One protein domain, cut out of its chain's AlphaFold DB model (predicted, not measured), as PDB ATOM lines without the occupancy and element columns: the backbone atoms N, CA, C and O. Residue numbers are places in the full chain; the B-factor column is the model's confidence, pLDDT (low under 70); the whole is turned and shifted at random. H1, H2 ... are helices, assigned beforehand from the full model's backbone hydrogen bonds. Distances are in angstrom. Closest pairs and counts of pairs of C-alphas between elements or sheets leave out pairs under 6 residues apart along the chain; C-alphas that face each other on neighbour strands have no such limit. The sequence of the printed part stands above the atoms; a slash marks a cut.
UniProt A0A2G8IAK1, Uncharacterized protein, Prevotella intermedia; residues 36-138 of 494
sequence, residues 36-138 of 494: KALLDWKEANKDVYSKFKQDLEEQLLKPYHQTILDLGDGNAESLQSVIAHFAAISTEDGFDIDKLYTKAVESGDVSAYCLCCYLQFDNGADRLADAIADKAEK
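What this domain is: This is residues 36 to 138 of the 494 residues of an uncharacterized protein of Prevotella intermedia (UniProt A0A2G8IAK1). The longest helix, H2, runs lengthwise on one side of a crossed pile of seven helices, with H7 running the same way and only just touching it near the end of H2, and H1 making a corner at the beginning of H2. H6 crosses the middle, between H1 and H2 on one side and H4 and H5 on the other; it folds back on H5 as a hairpin, while H3 lies at the end far from H1. The printed part has 103 residues with seven named helices, H1 to H7 in order along the chain, and no named strand: the class is all helix, and the helix packing is mostly crossed. The whole is compact, with a radius of gyration of the C-alphas of 13.5 A and spans of 39 by 32 by 21 A.

How they stand to each other: H2, residues 46 to 61, touches H6, residues 110 to 121, with residues 48 to 53 alone, about perpendicular at 75 degrees; their closest C-alphas, Tyr 49 and Cys 114, are 5.5 A apart. H2 also touches H4, residues 77 to 89, at 87 degrees, about perpendicular, closest at the C-alphas of Leu 56 and Ser 78, 5.8 A. H2 and H7, residues 124 to 136, only just touch, with 3 pairs of C-alphas within 8 A, the closest Leu 60 and Ala 131 at 6.1 A; they run the same way at a shallow tilt of 20 degrees. H4 and H6 are the hubs, touching four helices each, and touch each other closest at the C-alphas of Ser 81 and Ser 111, 6.5 A. H5, residues 97 to 107, and H6 form a helical hairpin, opposite ways at a shallow tilt of 26 degrees, with the C-alphas of Ala 104 and Ala 112 closest at 5.1 A. H5 also touches H4, closest at the C-alphas of Leu 100 and Ile 89, 6.4 A. H1, residues 36 to 44, touches H6 at a steep tilt of 64 degrees, closest at the C-alphas of Lys 42 and Cys 117, 6.7 A. H3, residues 64 to 73, and H4 only just touch, with 3 pairs of C-alphas within 8 A, and only at the corner by their link; the closest are Leu 71 and Gln 80, 6.6 A. Among the pairs that stay apart are H1 and H3, and H5 and H7. In H1 to H7 every O i to N i+4 pair is within hydrogen-bond range.

Where its parts are: H2 measures 22.5 A from C-alpha 46 at (-59.266, 14.704, -7.238) to C-alpha 61. H4 measures 18.5 A, H7 17.9 A, H6 16.1 A, H5 15.2 A, H3 14.3 A and H1 12.2 A. H1 begins at C-alpha 36, (-51.420, 5.748, -16.170), and H7 ends at C-alpha 136, (-48.389, 40.277, -23.480).

The domain as a whole: The two C-alphas farthest apart, Ala 37 and Lys 138, are 39.7 A from each other. The printed part has no cut and no long link; the link from H4 to H5, 7 residues, is short, and the others are tight. Residues 90 to 91 pair antiparallel with residues 94 to 95. The mean pLDDT of the printed part is 77.7, with 34 residues under 70, among them residues 63 to 75, 86 to 95 and 131 to 138.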
ATOM      1  N   LYS A  36     -50.436   6.507 -16.940       84.00
ATOM      2  CA  LYS A  36     -51.420   5.748 -16.170       84.00
ATOM      3  C   LYS A  36     -51.256   6.000 -14.674       84.00
ATOM      4  O   LYS A  36     -52.245   6.278 -14.006       84.00
ATOM      5  N   ALA A  37     -50.030   5.970 -14.159       84.75
ATOM      6  CA  ALA A  37     -49.771   6.292 -12.755       84.75
ATOM      7  C   ALA A  37     -50.132   7.749 -12.412       84.75
ATOM      8  O   ALA A  37     -50.670   8.017 -11.337       84.75
ATOM      9  N   LEU A  38     -49.892   8.690 -13.330       86.75
ATOM     10  CA  LEU A  38     -50.289  10.088 -13.163       86.75
ATOM     11  C   LEU A  38     -51.817  10.259 -13.186       86.75
ATOM     12  O   LEU A  38     -52.357  11.067 -12.427       86.75
ATOM     13  N   LEU A  39     -52.523   9.495 -14.024       89.12
ATOM     14  CA  LEU A  39     -53.985   9.472 -14.052       89.12
ATOM     15  C   LEU A  39     -54.562   8.873 -12.760       89.12
ATOM     16  O   LEU A  39     -55.434   9.486 -12.147       89.12
ATOM     17  N   ASP A  40     -54.023   7.742 -12.299       90.38
ATOM     18  CA  ASP A  40     -54.410   7.108 -11.033       90.38
ATOM     19  C   ASP A  40     -54.175   8.070  -9.851       90.38
ATOM     20  O   ASP A  40     -55.019   8.203  -8.959       90.38
ATOM     21  N   TRP A  41     -53.062   8.817  -9.867       93.19
ATOM     22  CA  TRP A  41     -52.787   9.860  -8.877       93.19
ATOM     23  C   TRP A  41     -53.815  10.997  -8.935       93.19
ATOM     24  O   TRP A  41     -54.319  11.413  -7.888       93.19
ATOM     25  N   LYS A  42     -54.152  11.485 -10.139       91.00
ATOM     26  CA  LYS A  42     -55.155  12.544 -10.357       91.00
ATOM     27  C   LYS A  42     -56.518  12.139  -9.803       91.00
ATOM     28  O   LYS A  42     -57.191  12.959  -9.180       91.00
ATOM     29  N   GLU A  43     -56.923  10.889 -10.020       92.38
ATOM     30  CA  GLU A  43     -58.188  10.349  -9.515       92.38
ATOM     31  C   GLU A  43     -58.178  10.199  -7.992       92.38
ATOM     32  O   GLU A  43     -59.125  10.627  -7.328       92.38
ATOM     33  N   ALA A  44     -57.090   9.672  -7.421       93.31
ATOM     34  CA  ALA A  44     -56.932   9.532  -5.975       93.31
ATOM     35  C   ALA A  44     -56.870  10.885  -5.238       93.31
ATOM     36  O   ALA A  44     -57.282  10.975  -4.083       93.31
ATOM     37  N   ASN A  45     -56.394  11.943  -5.905       94.81
ATOM     38  CA  ASN A  45     -56.216  13.290  -5.347       94.81
ATOM     39  C   ASN A  45     -57.155  14.324  -5.988       94.81
ATOM     40  O   ASN A  45     -56.829  15.512  -6.067       94.81
ATOM     41  N   LYS A  46     -58.337  13.888  -6.443       92.88
ATOM     42  CA  LYS A  46     -59.266  14.704  -7.238       92.88
ATOM     43  C   LYS A  46     -59.586  16.069  -6.627       92.88
ATOM     44  O   LYS A  46     -59.620  17.057  -7.360       92.88
ATOM     45  N   ASP A  47     -59.813  16.144  -5.318       93.62
ATOM     46  CA  ASP A  47     -60.159  17.403  -4.641       93.62
ATOM     47  C   ASP A  47     -58.978  18.382  -4.620       93.62
ATOM     48  O   ASP A  47     -59.142  19.575  -4.882       93.62
ATOM     49  N   VAL A  48     -57.773  17.862  -4.377       92.81
ATOM     50  CA  VAL A  48     -56.526  18.638  -4.373       92.81
ATOM     51  C   VAL A  48     -56.235  19.174  -5.772       92.81
ATOM     52  O   VAL A  48     -55.982  20.368  -5.935       92.81
ATOM     53  N   TYR A  49     -56.351  18.315  -6.787       94.44
ATOM     54  CA  TYR A  49     -56.167  18.706  -8.180       94.44
ATOM     55  C   TYR A  49     -57.206  19.737  -8.636       94.44
ATOM     56  O   TYR A  49     -56.858  20.739  -9.257       94.44
ATOM     57  N   SER A  50     -58.482  19.521  -8.304       93.25
ATOM     58  CA  SER A  50     -59.570  20.426  -8.701       93.25
ATOM     59  C   SER A  50     -59.379  21.816  -8.103       93.25
ATOM     60  O   SER A  50     -59.540  22.808  -8.812       93.25
ATOM     61  N   LYS A  51     -58.973  21.890  -6.830       92.94
ATOM     62  CA  LYS A  51     -58.649  23.155  -6.173       92.94
ATOM     63  C   LYS A  51     -57.446  23.840  -6.820       92.94
ATOM     64  O   LYS A  51     -57.543  25.007  -7.174       92.94
ATOM     65  N   PHE A  52     -56.350  23.112  -7.042       92.19
ATOM     66  CA  PHE A  52     -55.169  23.655  -7.720       92.19
ATOM     67  C   PHE A  52     -55.518  24.235  -9.094       92.19
ATOM     68  O   PHE A  52     -55.117  25.353  -9.412       92.19
ATOM     69  N   LYS A  53     -56.288  23.486  -9.893       92.56
ATOM     70  CA  LYS A  53     -56.720  23.903 -11.227       92.56
ATOM     71  C   LYS A  53     -57.561  25.176 -11.164       92.56
ATOM     72  O   LYS A  53     -57.275  26.112 -11.904       92.56
ATOM     73  N   GLN A  54     -58.563  25.217 -10.285       92.06
ATOM     74  CA  GLN A  54     -59.409  26.396 -10.111       92.06
ATOM     75  C   GLN A  54     -58.576  27.617  -9.702       92.06
ATOM     76  O   GLN A  54     -58.673  28.662 -10.342       92.06
ATOM     77  N   ASP A  55     -57.719  27.470  -8.691       87.81
ATOM     78  CA  ASP A  55     -56.871  28.553  -8.194       87.81
ATOM     79  C   ASP A  55     -55.923  29.066  -9.293       87.81
ATOM     80  O   ASP A  55     -55.740  30.274  -9.447       87.81
ATOM     81  N   LEU A  56     -55.332  28.166 -10.087       84.69
ATOM     82  CA  LEU A  56     -54.461  28.531 -11.206       84.69
ATOM     83  C   LEU A  56     -55.233  29.292 -12.293       84.69
ATOM     84  O   LEU A  56     -54.799  30.365 -12.708       84.69
ATOM     85  N   GLU A  57     -56.378  28.773 -12.733       88.38
ATOM     86  CA  GLU A  57     -57.188  29.391 -13.790       88.38
ATOM     87  C   GLU A  57     -57.733  30.765 -13.365       88.38
ATOM     88  O   GLU A  57     -57.661  31.724 -14.137       88.38
ATOM     89  N   GLU A  58     -58.176  30.916 -12.113       87.06
ATOM     90  CA  GLU A  58     -58.572  32.215 -11.560       87.06
ATOM     91  C   GLU A  58     -57.410  33.223 -11.563       87.06
ATOM     92  O   GLU A  58     -57.606  34.400 -11.873       87.06
ATOM     93  N   GLN A  59     -56.185  32.787 -11.252       79.38
ATOM     94  CA  GLN A  59     -54.998  33.651 -11.271       79.38
ATOM     95  C   GLN A  59     -54.563  34.039 -12.692       79.38
ATOM     96  O   GLN A  59     -54.096  35.161 -12.917       79.38
ATOM     97  N   LEU A  60     -54.742  33.145 -13.667       77.94
ATOM     98  CA  LEU A  60     -54.455  33.430 -15.072       77.94
ATOM     99  C   LEU A  60     -55.410  34.481 -15.651       77.94
ATOM    100  O   LEU A  60     -54.964  35.305 -16.441       77.94
ATOM    101  N   LEU A  61     -56.660  34.549 -15.189       79.50
ATOM    102  CA  LEU A  61     -57.638  35.553 -15.633       79.50
ATOM    103  C   LEU A  61     -57.446  36.944 -15.003       79.50
ATOM    104  O   LEU A  61     -57.955  37.940 -15.521       79.50
ATOM    105  N   LYS A  62     -56.728  37.042 -13.879       73.88
ATOM    106  CA  LYS A  62     -56.514  38.321 -13.192       73.88
ATOM    107  C   LYS A  62     -55.609  39.270 -13.995       73.88
ATOM    108  O   LYS A  62     -54.659  38.822 -14.648       73.88
ATOM    109  N   PRO A  63     -55.836  40.596 -13.893       67.12
ATOM    110  CA  PRO A  63     -54.897  41.599 -14.388       67.12
ATOM    111  C   PRO A  63     -53.502  41.442 -13.766       67.12
ATOM    112  O   PRO A  63     -53.386  41.096 -12.588       67.12
ATOM    113  N   TYR A  64     -52.449  41.786 -14.519       61.22
ATOM    114  CA  TYR A  64     -51.047  41.636 -14.097       61.22
ATOM    115  C   TYR A  64     -50.747  42.189 -12.705       61.22
ATOM    116  O   TYR A  64     -50.128  41.513 -11.885       61.22
ATOM    117  N   HIS A  65     -51.206  43.407 -12.416       58.91
ATOM    118  CA  HIS A  65     -50.958  44.048 -11.128       58.91
ATOM    119  C   HIS A  65     -51.563  43.252  -9.964       58.91
ATOM    120  O   HIS A  65     -50.929  43.125  -8.919       58.91
ATOM    121  N   GLN A  66     -52.751  42.664 -10.147       64.38
ATOM    122  CA  GLN A  66     -53.413  41.875  -9.111       64.38
ATOM    123  C   GLN A  66     -52.709  40.533  -8.901       64.38
ATOM    124  O   GLN A  66     -52.529  40.119  -7.760       64.38
ATOM    125  N   THR A  67     -52.230  39.899  -9.976       64.81
ATOM    126  CA  THR A  67     -51.405  38.690  -9.879       64.81
ATOM    127  C   THR A  67     -50.109  38.955  -9.102       64.81
ATOM    128  O   THR A  67     -49.754  38.182  -8.217       64.81
ATOM    129  N   ILE A  68     -49.418  40.069  -9.372       60.97
ATOM    130  CA  ILE A  68     -48.183  40.441  -8.656       60.97
ATOM    131  C   ILE A  68     -48.458  40.683  -7.163       60.97
ATOM    132  O   ILE A  68     -47.665  40.275  -6.313       60.97
ATOM    133  N   LEU A  69     -49.579  41.324  -6.831       60.59
ATOM    134  CA  LEU A  69     -49.982  41.569  -5.444       60.59
ATOM    135  C   LEU A  69     -50.319  40.274  -4.710       60.59
ATOM    136  O   LEU A  69     -49.829  40.062  -3.603       60.59
ATOM    137  N   ASP A  70     -51.092  39.389  -5.339       65.88
ATOM    138  CA  ASP A  70     -51.479  38.106  -4.753       65.88
ATOM    139  C   ASP A  70     -50.257  37.197  -4.545       65.88
ATOM    140  O   ASP A  70     -50.127  36.575  -3.487       65.88
ATOM    141  N   LEU A  71     -49.318  37.174  -5.503       62.84
ATOM    142  CA  LEU A  71     -48.012  36.520  -5.355       62.84
ATOM    143  C   LEU A  71     -47.223  37.124  -4.193       62.84
ATOM    144  O   LEU A  71     -46.629  36.392  -3.407       62.84
ATOM    145  N   GLY A  72     -47.227  38.451  -4.062       56.22
ATOM    146  CA  GLY A  72     -46.608  39.141  -2.942       56.22
ATOM    147  C   GLY A  72     -47.210  38.690  -1.616       56.22
ATOM    148  O   GLY A  72     -46.476  38.286  -0.719       56.22
ATOM    149  N   ASP A  73     -48.532  38.725  -1.480       60.12
ATOM    150  CA  ASP A  73     -49.259  38.456  -0.237       60.12
ATOM    151  C   ASP A  73     -49.339  36.978   0.165       60.12
ATOM    152  O   ASP A  73     -49.734  36.699   1.295       60.12
ATOM    153  N   GLY A  74     -48.869  36.062  -0.684       66.62
ATOM    154  CA  GLY A  74     -48.976  34.618  -0.454       66.62
ATOM    155  C   GLY A  74     -50.362  34.066  -0.796       66.62
ATOM    156  O   GLY A  74     -50.670  32.935  -0.460       66.62
ATOM    157  N   ASN A  75     -51.197  34.845  -1.487       69.06
ATOM    158  CA  ASN A  75     -52.551  34.458  -1.892       69.06
ATOM    159  C   ASN A  75     -52.584  33.728  -3.249       69.06
ATOM    160  O   ASN A  75     -53.658  33.427  -3.765       69.06
ATOM    161  N   ALA A  76     -51.421  33.492  -3.862       74.00
ATOM    162  CA  ALA A  76     -51.270  32.827  -5.153       74.00
ATOM    163  C   ALA A  76     -50.274  31.656  -5.067       74.00
ATOM    164  O   ALA A  76     -49.378  31.541  -5.903       74.00
ATOM    165  N   GLU A  77     -50.419  30.799  -4.049       74.38
ATOM    166  CA  GLU A  77     -49.549  29.632  -3.809       74.38
ATOM    167  C   GLU A  77     -49.452  28.718  -5.039       74.38
ATOM    168  O   GLU A  77     -48.347  28.376  -5.463       74.38
ATOM    169  N   SER A  78     -50.585  28.409  -5.681       75.19
ATOM    170  CA  SER A  78     -50.625  27.595  -6.903       75.19
ATOM    171  C   SER A  78     -49.784  28.211  -8.026       75.19
ATOM    172  O   SER A  78     -48.994  27.520  -8.659       75.19
ATOM    173  N   LEU A  79     -49.865  29.532  -8.231       72.81
ATOM    174  CA  LEU A  79     -49.080  30.214  -9.261       72.81
ATOM    175  C   LEU A  79     -47.587  30.301  -8.895       72.81
ATOM    176  O   LEU A  79     -46.740  30.139  -9.770       72.81
ATOM    177  N   GLN A  80     -47.241  30.520  -7.619       68.50
ATOM    178  CA  GLN A  80     -45.844  30.503  -7.154       68.50
ATOM    179  C   GLN A  80     -45.186  29.146  -7.403       68.50
ATOM    180  O   GLN A  80     -44.067  29.087  -7.912       68.50
ATOM    181  N   SER A  81     -45.893  28.066  -7.063       74.69
ATOM    182  CA  SER A  81     -45.434  26.707  -7.323       74.69
ATOM    183  C   SER A  81     -45.227  26.482  -8.822       74.69
ATOM    184  O   SER A  81     -44.143  26.061  -9.225       74.69
ATOM    185  N   VAL A  82     -46.198  26.855  -9.663       75.94
ATOM    186  CA  VAL A  82     -46.088  26.733 -11.125       75.94
ATOM    187  C   VAL A  82     -44.866  27.475 -11.673       75.94
ATOM    188  O   VAL A  82     -44.095  26.896 -12.436       75.94
ATOM    189  N   ILE A  83     -44.624  28.715 -11.235       69.25
ATOM    190  CA  ILE A  83     -43.445  29.499 -11.639       69.25
ATOM    191  C   ILE A  83     -42.145  28.794 -11.224       69.25
ATOM    192  O   ILE A  83     -41.209  28.705 -12.021       69.25
ATOM    193  N   ALA A  84     -42.074  28.279  -9.995       73.81
ATOM    194  CA  ALA A  84     -40.894  27.578  -9.492       73.81
ATOM    195  C   ALA A  84     -40.619  26.274 -10.260       73.81
ATOM    196  O   ALA A  84     -39.463  25.953 -10.546       73.81
ATOM    197  N   HIS A  85     -41.670  25.536 -10.620       76.44
ATOM    198  CA  HIS A  85     -41.559  24.338 -11.444       76.44
ATOM    199  C   HIS A  85     -41.115  24.674 -12.864       76.44
ATOM    200  O   HIS A  85     -40.152  24.073 -13.337       76.44
ATOM    201  N   PHE A  86     -41.714  25.681 -13.506       69.69
ATOM    202  CA  PHE A  86     -41.301  26.114 -14.841       69.69
ATOM    203  C   PHE A  86     -39.857  26.584 -14.894       69.69
ATOM    204  O   PHE A  86     -39.125  26.156 -15.785       69.69
ATOM    205  N   ALA A  87     -39.392  27.357 -13.915       69.81
ATOM    206  CA  ALA A  87     -37.988  27.760 -13.847       69.81
ATOM    207  C   ALA A  87     -37.016  26.561 -13.796       69.81
ATOM    208  O   ALA A  87     -35.876  26.678 -14.239       69.81
ATOM    209  N   ALA A  88     -37.453  25.410 -13.276       67.62
ATOM    210  CA  ALA A  88     -36.634  24.204 -13.167       67.62
ATOM    211  C   ALA A  88     -36.671  23.298 -14.417       67.62
ATOM    212  O   ALA A  88     -35.750  22.492 -14.603       67.62
ATOM    213  N   ILE A  89     -37.718  23.403 -15.246       69.44
ATOM    214  CA  ILE A  89     -37.983  22.482 -16.372       69.44
ATOM    215  C   ILE A  89     -38.028  23.155 -17.748       69.44
ATOM    216  O   ILE A  89     -38.197  22.462 -18.746       69.44
ATOM    217  N   SER A  90     -37.904  24.484 -17.815       66.88
ATOM    218  CA  SER A  90     -37.859  25.208 -19.090       66.88
ATOM    219  C   SER A  90     -36.567  24.884 -19.847       66.88
ATOM    220  O   SER A  90     -35.474  25.004 -19.287       66.88
ATOM    221  N   THR A  91     -36.693  24.501 -21.116       64.81
ATOM    222  CA  THR A  91     -35.596  24.266 -22.070       64.81
ATOM    223  C   THR A  91     -35.772  25.155 -23.308       64.81
ATOM    224  O   THR A  91     -36.790  25.834 -23.445       64.81
ATOM    225  N   GLU A  92     -34.786  25.188 -24.216       47.75
ATOM    226  CA  GLU A  92     -34.893  25.949 -25.480       47.75
ATOM    227  C   GLU A  92     -36.046  25.455 -26.379       47.75
ATOM    228  O   GLU A  92     -36.570  26.237 -27.168       47.75
ATOM    229  N   ASP A  93     -36.491  24.204 -26.201       54.38
ATOM    230  CA  ASP A  93     -37.515  23.542 -27.022       54.38
ATOM    231  C   ASP A  93     -38.888  23.392 -26.320       54.38
ATOM    232  O   ASP A  93     -39.798  22.779 -26.880       54.38
ATOM    233  N   GLY A  94     -39.069  23.928 -25.102       63.16
ATOM    234  CA  GLY A  94     -40.343  23.880 -24.367       63.16
ATOM    235  C   GLY A  94     -40.212  23.473 -22.895       63.16
ATOM    236  O   GLY A  94     -39.335  23.956 -22.179       63.16
ATOM    237  N   PHE A  95     -41.120  22.613 -22.417       67.31
ATOM    238  CA  PHE A  95     -41.135  22.121 -21.034       67.31
ATOM    239  C   PHE A  95     -40.748  20.641 -20.965       67.31
ATOM    240  O   PHE A  95     -41.379  19.802 -21.604       67.31
ATOM    241  N   ASP A  96     -39.761  20.312 -20.133       79.81
ATOM    242  CA  ASP A  96     -39.394  18.927 -19.818       79.81
ATOM    243  C   ASP A  96     -40.350  18.353 -18.752       79.81
ATOM    244  O   ASP A  96     -40.108  18.430 -17.540       79.81
ATOM    245  N   ILE A  97     -41.498  17.842 -19.212       77.12
ATOM    246  CA  ILE A  97     -42.557  17.285 -18.353       77.12
ATOM    247  C   ILE A  97     -42.076  16.012 -17.645       77.12
ATOM    248  O   ILE A  97     -42.421  15.794 -16.484       77.12
ATOM    249  N   ASP A  98     -41.221  15.213 -18.283       79.94
ATOM    250  CA  ASP A  98     -40.643  14.003 -17.691       79.94
ATOM    251  C   ASP A  98     -39.760  14.339 -16.483       79.94
ATOM    252  O   ASP A  98     -39.834  13.695 -15.430       79.94
ATOM    253  N   LYS A  99     -38.984  15.423 -16.570       82.38
ATOM    254  CA  LYS A  99     -38.214  15.954 -15.439       82.38
ATOM    255  C   LYS A  99     -39.107  16.511 -14.333       82.38
ATOM    256  O   LYS A  99     -38.790  16.340 -13.151       82.38
ATOM    257  N   LEU A 100     -40.219  17.163 -14.682       82.19
ATOM    258  CA  LEU A 100     -41.207  17.617 -13.697       82.19
ATOM    259  C   LEU A 100     -41.833  16.434 -12.952       82.19
ATOM    260  O   LEU A 100     -41.912  16.457 -11.724       82.19
ATOM    261  N   TYR A 101     -42.232  15.398 -13.690       85.38
ATOM    262  CA  TYR A 101     -42.829  14.187 -13.144       85.38
ATOM    263  C   TYR A 101     -41.840  13.411 -12.273       85.38
ATOM    264  O   TYR A 101     -42.172  13.041 -11.150       85.38
ATOM    265  N   THR A 102     -40.594  13.256 -12.722       84.19
ATOM    266  CA  THR A 102     -39.524  12.635 -11.928       84.19
ATOM    267  C   THR A 102     -39.345  13.360 -10.594       84.19
ATOM    268  O   THR A 102     -39.347  12.731  -9.538       84.19
ATOM    269  N   LYS A 103     -39.305  14.700 -10.614       81.44
ATOM    270  CA  LYS A 103     -39.257  15.504  -9.386       81.44
ATOM    271  C   LYS A 103     -40.487  15.274  -8.503       81.44
ATOM    272  O   LYS A 103     -40.330  15.143  -7.289       81.44
ATOM    273  N   ALA A 104     -41.689  15.229  -9.079       85.50
ATOM    274  CA  ALA A 104     -42.929  14.980  -8.343       85.50
ATOM    275  C   ALA A 104     -42.884  13.627  -7.611       85.50
ATOM    276  O   ALA A 104     -43.204  13.555  -6.425       85.50
ATOM    277  N   VAL A 105     -42.405  12.581  -8.289       84.69
ATOM    278  CA  VAL A 105     -42.250  11.231  -7.733       84.69
ATOM    279  C   VAL A 105     -41.197  11.191  -6.627       84.69
ATOM    280  O   VAL A 105     -41.480  10.685  -5.543       84.69
ATOM    281  N   GLU A 106     -40.008  11.749  -6.862       84.56
ATOM    282  CA  GLU A 106     -38.892  11.702  -5.908       84.56
ATOM    283  C   GLU A 106     -39.160  12.494  -4.624       84.56
ATOM    284  O   GLU A 106     -38.767  12.075  -3.535       84.56
ATOM    285  N   SER A 107     -39.813  13.650  -4.747       83.19
ATOM    286  CA  SER A 107     -40.045  14.562  -3.620       83.19
ATOM    287  C   SER A 107     -41.441  14.450  -3.006       83.19
ATOM    288  O   SER A 107     -41.692  15.048  -1.960       83.19
ATOM    289  N   GLY A 108     -42.351  13.696  -3.633       85.25
ATOM    290  CA  GLY A 108     -43.761  13.667  -3.246       85.25
ATOM    291  C   GLY A 108     -44.449  15.028  -3.398       85.25
ATOM    292  O   GLY A 108     -45.408  15.310  -2.680       85.25
ATOM    293  N   ASP A 109     -43.946  15.894  -4.282       88.06
ATOM    294  CA  ASP A 109     -44.441  17.259  -4.448       88.06
ATOM    295  C   ASP A 109     -45.808  17.258  -5.137       88.06
ATOM    296  O   ASP A 109     -45.938  17.110  -6.354       88.06
ATOM    297  N   VAL A 110     -46.842  17.442  -4.320       90.12
ATOM    298  CA  VAL A 110     -48.248  17.496  -4.732       90.12
ATOM    299  C   VAL A 110     -48.487  18.553  -5.810       90.12
ATOM    300  O   VAL A 110     -49.294  18.337  -6.711       90.12
ATOM    301  N   SER A 111     -47.781  19.681  -5.757       87.25
ATOM    302  CA  SER A 111     -47.983  20.770  -6.714       87.25
ATOM    303  C   SER A 111     -47.340  20.452  -8.064       87.25
ATOM    304  O   SER A 111     -47.910  20.776  -9.108       87.25
ATOM    305  N   ALA A 112     -46.207  19.742  -8.054       87.38
ATOM    306  CA  ALA A 112     -45.596  19.199  -9.264       87.38
ATOM    307  C   ALA A 112     -46.509  18.159  -9.931       87.38
ATOM    308  O   ALA A 112     -46.719  18.227 -11.140       87.38
ATOM    309  N   TYR A 113     -47.114  17.256  -9.148       90.62
ATOM    310  CA  TYR A 113     -48.110  16.310  -9.661       90.62
ATOM    311  C   TYR A 113     -49.320  17.024 -10.271       90.62
ATOM    312  O   TYR A 113     -49.712  16.714 -11.396       90.62
ATOM    313  N   CYS A 114     -49.880  18.018  -9.576       91.69
ATOM    314  CA  CYS A 114     -50.982  18.817 -10.103       91.69
ATOM    315  C   CYS A 114     -50.614  19.519 -11.417       91.69
ATOM    316  O   CYS A 114     -51.417  19.522 -12.350       91.69
ATOM    317  N   LEU A 115     -49.407  20.080 -11.526       85.81
ATOM    318  CA  LEU A 115     -48.947  20.712 -12.759       85.81
ATOM    319  C   LEU A 115     -48.761  19.692 -13.893       85.81
ATOM    320  O   LEU A 115     -49.204  19.966 -15.004       85.81
ATOM    321  N   CYS A 116     -48.205  18.503 -13.625       87.75
ATOM    322  CA  CYS A 116     -48.148  17.418 -14.614       87.75
ATOM    323  C   CYS A 116     -49.551  17.048 -15.113       87.75
ATOM    324  O   CYS A 116     -49.778  16.973 -16.318       87.75
ATOM    325  N   CYS A 117     -50.519  16.883 -14.203       90.19
ATOM    326  CA  CYS A 117     -51.904  16.595 -14.572       90.19
ATOM    327  C   CYS A 117     -52.532  17.711 -15.418       90.19
ATOM    328  O   CYS A 117     -53.285  17.418 -16.347       90.19
ATOM    329  N   TYR A 118     -52.237  18.974 -15.101       87.88
ATOM    330  CA  TYR A 118     -52.756  20.129 -15.828       87.88
ATOM    331  C   TYR A 118     -52.180  20.215 -17.246       87.88
ATOM    332  O   TYR A 118     -52.927  20.382 -18.211       87.88
ATOM    333  N   LEU A 119     -50.863  20.042 -17.384       82.81
ATOM    334  CA  LEU A 119     -50.175  20.054 -18.674       82.81
ATOM    335  C   LEU A 119     -50.622  18.890 -19.565       82.81
ATOM    336  O   LEU A 119     -50.929  19.121 -20.731       82.81
ATOM    337  N   GLN A 120     -50.716  17.678 -19.008       85.25
ATOM    338  CA  GLN A 120     -50.987  16.463 -19.777       85.25
ATOM    339  C   GLN A 120     -52.466  16.278 -20.135       85.25
ATOM    340  O   GLN A 120     -52.783  15.821 -21.228       85.25
ATOM    341  N   PHE A 121     -53.390  16.607 -19.225       89.38
ATOM    342  CA  PHE A 121     -54.797  16.206 -19.368       89.38
ATOM    343  C   PHE A 121     -55.782  17.356 -19.577       89.38
ATOM    344  O   PHE A 121     -56.952  17.102 -19.849       89.38
ATOM    345  N   ASP A 122     -55.357  18.607 -19.403       88.12
ATOM    346  CA  ASP A 122     -56.250  19.770 -19.439       88.12
ATOM    347  C   ASP A 122     -55.820  20.822 -20.480       88.12
ATOM    348  O   ASP A 122     -56.264  21.970 -20.425       88.12
ATOM    349  N   ASN A 123     -54.991  20.428 -21.458       83.62
ATOM    350  CA  ASN A 123     -54.344  21.317 -22.435       83.62
ATOM    351  C   ASN A 123     -53.631  22.491 -21.747       83.62
ATOM    352  O   ASN A 123     -53.680  23.632 -22.208       83.62
ATOM    353  N   GLY A 124     -53.014  22.223 -20.592       78.38
ATOM    354  CA  GLY A 124     -52.469  23.263 -19.733       78.38
ATOM    355  C   GLY A 124     -51.392  24.102 -20.411       78.38
ATOM    356  O   GLY A 124     -51.339  25.303 -20.175       78.38
ATOM    357  N   ALA A 125     -50.572  23.499 -21.280       71.19
ATOM    358  CA  ALA A 125     -49.531  24.211 -22.023       71.19
ATOM    359  C   ALA A 125     -50.121  25.298 -22.939       71.19
ATOM    360  O   ALA A 125     -49.716  26.456 -22.840       71.19
ATOM    361  N   ASP A 126     -51.125  24.949 -23.747       74.12
ATOM    362  CA  ASP A 126     -51.803  25.892 -24.644       74.12
ATOM    363  C   ASP A 126     -52.549  26.968 -23.850       74.12
ATOM    364  O   ASP A 126     -52.401  28.152 -24.122       74.12
ATOM    365  N   ARG A 127     -53.273  26.584 -22.788       78.62
ATOM    366  CA  ARG A 127     -53.987  27.544 -21.924       78.62
ATOM    367  C   ARG A 127     -53.050  28.553 -21.267       78.62
ATOM    368  O   ARG A 127     -53.404  29.720 -21.118       78.62
ATOM    369  N   LEU A 128     -51.869  28.108 -20.842       72.06
ATOM    370  CA  LEU A 128     -50.845  28.984 -20.280       72.06
ATOM    371  C   LEU A 128     -50.247  29.895 -21.349       72.06
ATOM    372  O   LEU A 128     -50.074  31.082 -21.085       72.06
ATOM    373  N   ALA A 129     -49.960  29.364 -22.538       65.94
ATOM    374  CA  ALA A 129     -49.462  30.148 -23.661       65.94
ATOM    375  C   ALA A 129     -50.471  31.227 -24.082       65.94
ATOM    376  O   ALA A 129     -50.092  32.392 -24.180       65.94
ATOM    377  N   ASP A 130     -51.752  30.878 -24.214       71.00
ATOM    378  CA  ASP A 130     -52.846  31.804 -24.523       71.00
ATOM    379  C   ASP A 130     -52.991  32.878 -23.441       71.00
ATOM    380  O   ASP A 130     -53.090  34.067 -23.742       71.00
ATOM    381  N   ALA A 131     -52.948  32.483 -22.165       69.56
ATOM    382  CA  ALA A 131     -53.021  33.423 -21.051       69.56
ATOM    383  C   ALA A 131     -51.812  34.367 -21.000       69.56
ATOM    384  O   ALA A 131     -51.961  35.510 -20.573       69.56
ATOM    385  N   ILE A 132     -50.622  33.915 -21.405       65.00
ATOM    386  CA  ILE A 132     -49.420  34.751 -21.520       65.00
ATOM    387  C   ILE A 132     -49.522  35.670 -22.740       65.00
ATOM    388  O   ILE A 132     -49.168  36.838 -22.623       65.00
ATOM    389  N   ALA A 133     -50.022  35.183 -23.875       65.62
ATOM    390  CA  ALA A 133     -50.183  35.959 -25.102       65.62
ATOM    391  C   ALA A 133     -51.228  37.078 -24.942       65.62
ATOM    392  O   ALA A 133     -50.894  38.238 -25.164       65.62
ATOM    393  N   ASP A 134     -52.431  36.771 -24.435       69.88
ATOM    394  CA  ASP A 134     -53.476  37.770 -24.115       69.88
ATOM    395  C   ASP A 134     -52.956  38.847 -23.156       69.88
ATOM    396  O   ASP A 134     -53.323  40.023 -23.206       69.88
ATOM    397  N   LYS A 135     -52.077  38.436 -22.249       63.66
ATOM    398  CA  LYS A 135     -51.435  39.325 -21.299       63.66
ATOM    399  C   LYS A 135     -50.330  40.163 -21.949       63.66
ATOM    400  O   LYS A 135     -50.283  41.358 -21.684       63.66
ATOM    401  N   ALA A 136     -49.486  39.588 -22.800       58.53
ATOM    402  CA  ALA A 136     -48.389  40.277 -23.480       58.53
ATOM    403  C   ALA A 136     -48.869  41.277 -24.546       58.53
ATOM    404  O   ALA A 136     -48.206  42.284 -24.773       58.53
ATOM    405  N   GLU A 137     -50.025  41.034 -25.169       61.50
ATOM    406  CA  GLU A 137     -50.640  41.955 -26.136       61.50
ATOM    407  C   GLU A 137     -51.231  43.216 -25.484       61.50
ATOM    408  O   GLU A 137     -51.544  44.189 -26.176       61.50
ATOM    409  N   LYS A 138     -51.370  43.243 -24.150       61.03
ATOM    410  CA  LYS A 138     -51.850  44.428 -23.432       61.03
ATOM    411  C   LYS A 138     -50.723  45.464 -23.329       61.03
ATOM    412  O   LYS A 138     -49.663  45.127 -22.801       61.03
TER     413      LYS A 138